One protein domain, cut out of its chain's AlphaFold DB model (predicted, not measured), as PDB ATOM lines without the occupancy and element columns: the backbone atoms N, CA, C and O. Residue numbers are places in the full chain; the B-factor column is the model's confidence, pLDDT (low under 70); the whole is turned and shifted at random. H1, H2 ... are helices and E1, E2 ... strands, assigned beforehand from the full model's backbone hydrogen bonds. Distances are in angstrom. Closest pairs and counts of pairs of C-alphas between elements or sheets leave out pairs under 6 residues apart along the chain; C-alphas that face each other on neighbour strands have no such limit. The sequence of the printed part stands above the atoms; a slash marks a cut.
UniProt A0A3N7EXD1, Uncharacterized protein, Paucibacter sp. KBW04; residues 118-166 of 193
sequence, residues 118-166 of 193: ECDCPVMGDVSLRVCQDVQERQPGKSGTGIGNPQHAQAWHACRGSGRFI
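AT A GLANCE: This is residues 118 to 166 of the 193 residues of an uncharacterized protein of Paucibacter sp. KBW04 (UniProt A0A3N7EXD1). A small two-stranded hairpin, E1 and E2, makes one end of this domain, and helix H1 follows E2 with no residue between them, turns off from the strand's direction and leads away from the hairpin. The second helix, H2, stands about perpendicular to H1 and packs on it near Val 135, while the long loop of residues 138 to 149 makes the end opposite the hairpin. The printed part has 49 residues with two named strands and two named helices, in the order E1, E2, H1, H2; the sheet, E1 - E2, is antiparallel and the class is mixed, helices and strands. The whole is compact, with a radius of gyration of the C-alphas of 10.0 A, and the C-alphas span 28 by 20 by 15 A.

HOW THE PARTS SIT: The sheet consists of E1, residues 118 to 121, and E2, residues 125 to 128. These two strands form an antiparallel hairpin, with 145 degrees between their N-to-C directions. N 119 and O 127 are 2.8 A apart and N 127 and O 119 are 3.0 A apart, both within hydrogen-bond range. The C-alphas of Asp 120 and Asp 126, which face each other, are 4.5 A apart. H1, residues 129 to 137, follows E2 with 0 residues between them, a tight link. The closest C-alphas of E1 and H1 are those of Glu 118 and Leu 129, 4.9 A apart. H2, residues 150 to 159, touches H1, and their closest C-alphas are those of Val 135 and Trp 156, 5.8 A apart. The lines of H1 and H2 are about perpendicular, at 79 degrees. E2 and H2 are apart. In H1 and H2 every O i to N i+4 pair is within hydrogen-bond range.

IN THESE COORDINATES: E1 begins at C-alpha 118, at (25.433, 29.738, 21.024), and is 9.1 A long from first to last C-alpha. E2 measures 9.8 A from C-alpha 125 to C-alpha 128. H1 measures 12.0 A, from Leu 129 to C-alpha 137 at (24.728, 45.861, 25.240). H2 is the longest helix, 14.1 A from Pro 150 to Cys 159, where C-alpha 159 is at (17.242, 40.268, 29.147).

THE WHOLE: The two C-alphas farthest apart are those of Glu 118 and Lys 142, at 28.1 A. The printed part has no cut. The link from E1 to E2, with 3 residues, is tight, and that from H1 to H2, with 12 residues, is long. Residues 138 to 149 hold no named element, and their C-alphas lie 8 to 14 A from the mean of the C-alphas. The mean pLDDT of the printed part is 87.5, and the model's confidence is low, under 70, at residues 141 to 146.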
ATOM      1  N   GLU A 118      26.848  29.364  21.076       91.12
ATOM      2  CA  GLU A 118      25.433  29.738  21.024       91.12
ATOM      3  C   GLU A 118      24.778  29.655  22.410       91.12
ATOM      4  O   GLU A 118      25.359  29.146  23.373       91.12
ATOM      5  N   CYS A 119      23.573  30.205  22.529       89.25
ATOM      6  CA  CYS A 119      22.711  30.046  23.693       89.25
ATOM      7  C   CYS A 119      21.243  29.970  23.277       89.25
ATOM      8  O   CYS A 119      20.850  30.583  22.284       89.25
ATOM      9  N   ASP A 120      20.430  29.325  24.108       90.69
ATOM     10  CA  ASP A 120      18.982  29.252  23.922       90.69
ATOM     11  C   ASP A 120      18.299  30.523  24.457       90.69
ATOM     12  O   ASP A 120      18.099  30.729  25.659       90.69
ATOM     13  N   CYS A 121      17.990  31.461  23.570       93.06
ATOM     14  CA  CYS A 121      17.301  32.684  23.939       93.06
ATOM     15  C   CYS A 121      15.784  32.446  24.034       93.06
ATOM     16  O   CYS A 121      15.167  32.103  23.029       93.06
ATOM     17  N   PRO A 122      15.110  32.836  25.137       91.19
ATOM     18  CA  PRO A 122      13.655  32.670  25.281       91.19
ATOM     19  C   PRO A 122      12.812  33.495  24.284       91.19
ATOM     20  O   PRO A 122      11.586  33.449  24.308       91.19
ATOM     21  N   VAL A 123      13.456  34.314  23.447       95.31
ATOM     22  CA  VAL A 123      12.824  35.145  22.413       95.31
ATOM     23  C   VAL A 123      13.320  34.796  21.011       95.31
ATOM     24  O   VAL A 123      12.552  34.884  20.054       95.31
ATOM     25  N   MET A 124      14.607  34.469  20.875       94.81
ATOM     26  CA  MET A 124      15.256  34.252  19.578       94.81
ATOM     27  C   MET A 124      15.503  32.770  19.265       94.81
ATOM     28  O   MET A 124      15.863  32.476  18.134       94.81
ATOM     29  N   GLY A 125      15.271  31.860  20.217       93.81
ATOM     30  CA  GLY A 125      15.702  30.464  20.124       93.81
ATOM     31  C   GLY A 125      17.224  30.354  20.180       93.81
ATOM     32  O   GLY A 125      17.886  31.215  20.773       93.81
ATOM     33  N   ASP A 126      17.771  29.329  19.530       94.12
ATOM     34  CA  ASP A 126      19.215  29.144  19.395       94.12
ATOM     35  C   ASP A 126      19.838  30.321  18.639       94.12
ATOM     36  O   ASP A 126      19.509  30.623  17.489       94.12
ATOM     37  N   VAL A 127      20.715  31.043  19.331       94.12
ATOM     38  CA  VAL A 127      21.337  32.258  18.817       94.12
ATOM     39  C   VAL A 127      22.792  32.325  19.248       94.12
ATOM     40  O   VAL A 127      23.136  32.000  20.387       94.12
ATOM     41  N   SER A 128      23.660  32.824  18.368       93.62
ATOM     42  CA  SER A 128      25.065  33.036  18.715       93.62
ATOM     43  C   SER A 128      25.220  33.943  19.942       93.62
ATOM     44  O   SER A 128      24.507  34.941  20.118       93.62
ATOM     45  N   LEU A 129      26.209  33.639  20.787       92.94
ATOM     46  CA  LEU A 129      26.555  34.466  21.944       92.94
ATOM     47  C   LEU A 129      26.908  35.897  21.531       92.94
ATOM     48  O   LEU A 129      26.641  36.820  22.299       92.94
ATOM     49  N   ARG A 130      27.431  36.074  20.311       93.88
ATOM     50  CA  ARG A 130      27.641  37.370  19.664       93.88
ATOM     51  C   ARG A 130      26.349  38.182  19.610       93.88
ATOM     52  O   ARG A 130      26.273  39.249  20.214       93.88
ATOM     53  N   VAL A 131      25.325  37.662  18.929       94.00
ATOM     54  CA  VAL A 131      24.044  38.365  18.749       94.00
ATOM     55  C   VAL A 131      23.347  38.550  20.095       94.00
ATOM     56  O   VAL A 131      22.833  39.631  20.383       94.00
ATOM     57  N   CYS A 132      23.389  37.531  20.958       94.38
ATOM     58  CA  CYS A 132      22.879  37.622  22.322       94.38
ATOM     59  C   CYS A 132      23.504  38.804  23.081       94.38
ATOM     60  O   CYS A 132      22.791  39.615  23.672       94.38
ATOM     61  N   GLN A 133      24.830  38.934  23.041       92.75
ATOM     62  CA  GLN A 133      25.550  39.994  23.733       92.75
ATOM     63  C   GLN A 133      25.324  41.372  23.097       92.75
ATOM     64  O   GLN A 133      25.123  42.342  23.827       92.75
ATOM     65  N   ASP A 134      25.260  41.467  21.768       92.25
ATOM     66  CA  ASP A 134      24.912  42.710  21.071       92.25
ATOM     67  C   ASP A 134      23.539  43.227  21.484       92.25
ATOM     68  O   ASP A 134      23.370  44.419  21.735       92.25
ATOM     69  N   VAL A 135      22.547  42.343  21.591       93.12
ATOM     70  CA  VAL A 135      21.218  42.720  22.076       93.12
ATOM     71  C   VAL A 135      21.289  43.225  23.515       93.12
ATOM     72  O   VAL A 135      20.664  44.235  23.827       93.12
ATOM     73  N   GLN A 136      22.060  42.580  24.391       90.88
ATOM     74  CA  GLN A 136      22.194  43.007  25.788       90.88
ATOM     75  C   GLN A 136      22.845  44.387  25.927       90.88
ATOM     76  O   GLN A 136      22.369  45.204  26.721       90.88
ATOM     77  N   GLU A 137      23.900  44.650  25.154       88.62
ATOM     78  CA  GLU A 137      24.728  45.861  25.240       88.62
ATOM     79  C   GLU A 137      24.116  47.085  24.552       88.62
ATOM     80  O   GLU A 137      24.574  48.206  24.780       88.62
ATOM     81  N   ARG A 138      23.052  46.904  23.759       86.75
ATOM     82  CA  ARG A 138      22.296  48.028  23.200       86.75
ATOM     83  C   ARG A 138      21.821  48.961  24.313       86.75
ATOM     84  O   ARG A 138      21.197  48.533  25.290       86.75
ATOM     85  N   GLN A 139      22.048  50.251  24.093       78.69
ATOM     86  CA  GLN A 139      21.553  51.351  24.917       78.69
ATOM     87  C   GLN A 139      20.484  52.132  24.138       78.69
ATOM     88  O   GLN A 139      20.748  53.238  23.670       78.69
ATOM     89  N   PRO A 140      19.289  51.552  23.918       74.38
ATOM     90  CA  PRO A 140      18.178  52.314  23.367       74.38
ATOM     91  C   PRO A 140      17.725  53.392  24.361       74.38
ATOM     92  O   PRO A 140      18.131  53.395  25.528       74.38
ATOM     93  N   GLY A 141      16.828  54.282  23.926       67.25
ATOM     94  CA  GLY A 141      16.123  55.176  24.845       67.25
ATOM     95  C   GLY A 141      15.420  54.401  25.974       67.25
ATOM     96  O   GLY A 141      15.282  53.178  25.913       67.25
ATOM     97  N   LYS A 142      14.942  55.108  27.013       57.59
ATOM     98  CA  LYS A 142      14.413  54.526  28.274       57.59
ATOM     99  C   LYS A 142      13.372  53.398  28.110       57.59
ATOM    100  O   LYS A 142      13.175  52.631  29.045       57.59
ATOM    101  N   SER A 143      12.718  53.286  26.955       59.19
ATOM    102  CA  SER A 143      11.682  52.294  26.644       59.19
ATOM    103  C   SER A 143      12.087  51.214  25.629       59.19
ATOM    104  O   SER A 143      11.223  50.454  25.208       59.19
ATOM    105  N   GLY A 144      13.352  51.128  25.198       61.00
ATOM    106  CA  GLY A 144      13.739  50.246  24.083       61.00
ATOM    107  C   GLY A 144      13.588  50.896  22.698       61.00
ATOM    108  O   GLY A 144      13.912  50.284  21.678       61.00
ATOM    109  N   THR A 145      13.143  52.157  22.653       61.06
ATOM    110  CA  THR A 145      13.030  52.963  21.434       61.06
ATOM    111  C   THR A 145      14.402  53.158  20.782       61.06
ATOM    112  O   THR A 145      15.356  53.600  21.423       61.06
ATOM    113  N   GLY A 146      14.508  52.786  19.502       69.00
ATOM    114  CA  GLY A 146      15.758  52.813  18.727       69.00
ATOM    115  C   GLY A 146      16.272  51.436  18.292       69.00
ATOM    116  O   GLY A 146      17.199  51.355  17.490       69.00
ATOM    117  N   ILE A 147      15.661  50.338  18.754       83.12
ATOM    118  CA  ILE A 147      15.945  49.002  18.220       83.12
ATOM    119  C   ILE A 147      15.040  48.733  17.010       83.12
ATOM    120  O   ILE A 147      13.868  48.415  17.168       83.12
ATOM    121  N   GLY A 148      15.598  48.826  15.799       84.19
ATOM    122  CA  GLY A 148      14.837  48.631  14.555       84.19
ATOM    123  C   GLY A 148      14.333  47.202  14.302       84.19
ATOM    124  O   GLY A 148      13.405  47.022  13.525       84.19
ATOM    125  N   ASN A 149      14.907  46.185  14.960       90.31
ATOM    126  CA  ASN A 149      14.444  44.797  14.856       90.31
ATOM    127  C   ASN A 149      13.503  44.463  16.038       90.31
ATOM    128  O   ASN A 149      13.979  44.408  17.177       90.31
ATOM    129  N   PRO A 150      12.205  44.177  15.803       90.81
ATOM    130  CA  PRO A 150      11.239  43.886  16.867       90.81
ATOM    131  C   PRO A 150      11.628  42.704  17.763       90.81
ATOM    132  O   PRO A 150      11.422  42.754  18.976       90.81
ATOM    133  N   GLN A 151      12.238  41.660  17.194       93.44
ATOM    134  CA  GLN A 151      12.689  40.490  17.944       93.44
ATOM    135  C   GLN A 151      13.857  40.850  18.873       93.44
ATOM    136  O   GLN A 151      13.869  40.449  20.037       93.44
ATOM    137  N   HIS A 152      14.791  41.693  18.414       94.00
ATOM    138  CA  HIS A 152      15.870  42.215  19.263       94.00
ATOM    139  C   HIS A 152      15.334  43.150  20.354       94.00
ATOM    140  O   HIS A 152      15.840  43.125  21.473       94.00
ATOM    141  N   ALA A 153      14.312  43.963  20.062       92.06
ATOM    142  CA  ALA A 153      13.677  44.822  21.061       92.06
ATOM    143  C   ALA A 153      13.001  43.979  22.154       92.06
ATOM    144  O   ALA A 153      13.192  44.209  23.348       92.06
ATOM    145  N   GLN A 154      12.276  42.933  21.751       93.00
ATOM    146  CA  GLN A 154      11.680  41.966  22.665       93.00
ATOM    147  C   GLN A 154      12.742  41.251  23.512       93.00
ATOM    148  O   GLN A 154      12.585  41.158  24.730       93.00
ATOM    149  N   ALA A 155      13.825  40.778  22.894       94.31
ATOM    150  CA  ALA A 155      14.920  40.120  23.596       94.31
ATOM    151  C   ALA A 155      15.612  41.072  24.582       94.31
ATOM    152  O   ALA A 155      15.889  40.680  25.711       94.31
ATOM    153  N   TRP A 156      15.795  42.347  24.227       93.75
ATOM    154  CA  TRP A 156      16.352  43.367  25.121       93.75
ATOM    155  C   TRP A 156      15.528  43.540  26.407       93.75
ATOM    156  O   TRP A 156      16.102  43.653  27.498       93.75
ATOM    157  N   HIS A 157      14.193  43.507  26.297       91.44
ATOM    158  CA  HIS A 157      13.297  43.538  27.455       91.44
ATOM    159  C   HIS A 157      13.355  42.249  28.276       91.44
ATOM    160  O   HIS A 157      13.394  42.334  29.507       91.44
ATOM    161  N   ALA A 158      13.406  41.086  27.618       93.38
ATOM    162  CA  ALA A 158      13.542  39.781  28.270       93.38
ATOM    163  C   ALA A 158      14.846  39.682  29.067       93.38
ATOM    164  O   ALA A 158      14.851  39.272  30.227       93.38
ATOM    165  N   CYS A 159      15.949  40.158  28.486       92.19
ATOM    166  CA  CYS A 159      17.242  40.268  29.147       92.19
ATOM    167  C   CYS A 159      17.166  41.037  30.468       92.19
ATOM    168  O   CYS A 159      17.882  40.708  31.400       92.19
ATOM    169  N   ARG A 160      16.287  42.036  30.579       91.19
ATOM    170  CA  ARG A 160      16.142  42.882  31.774       91.19
ATOM    171  C   ARG A 160      14.948  42.505  32.654       91.19
ATOM    172  O   ARG A 160      14.705  43.196  33.634       91.19
ATOM    173  N   GLY A 161      14.184  41.466  32.300       90.62
ATOM    174  CA  GLY A 161      12.944  41.108  32.999       90.62
ATOM    175  C   GLY A 161      11.914  42.246  33.025       90.62
ATOM    176  O   GLY A 161      11.194  42.414  34.002       90.62
ATOM    177  N   SER A 162      11.874  43.072  31.975       89.62
ATOM    178  CA  SER A 162      11.031  44.277  31.912       89.62
ATOM    179  C   SER A 162       9.830  44.109  30.977       89.62
ATOM    180  O   SER A 162       9.782  43.199  30.143       89.62
ATOM    181  N   GLY A 163       8.837  44.994  31.109       88.31
ATOM    182  CA  GLY A 163       7.621  44.959  30.295       88.31
ATOM    183  C   GLY A 163       6.865  43.642  30.476       88.31
ATOM    184  O   GLY A 163       6.575  43.229  31.598       88.31
ATOM    185  N   ARG A 164       6.586  42.933  29.377       89.00
ATOM    186  CA  ARG A 164       5.886  41.636  29.435       89.00
ATOM    187  C   ARG A 164       6.671  40.513  30.128       89.00
ATOM    188  O   ARG A 164       6.085  39.481  30.432       89.00
ATOM    189  N   PHE A 165       7.967  40.701  30.385       91.94
ATOM    190  CA  PHE A 165       8.829  39.687  30.999       91.94
ATOM    191  C   PHE A 165       8.935  39.800  32.525       91.94
ATOM    192  O   PHE A 165       9.623  38.988  33.131       91.94
ATOM    193  N   ILE A 166       8.215  40.731  33.167       91.06
ATOM    194  CA  ILE A 166       8.234  40.902  34.636       91.06
ATOM    195  C   ILE A 166       7.889  39.596  35.368       91.06
ATOM    196  O   ILE A 166       8.542  39.253  36.346       91.06
TER     197      ILE A 166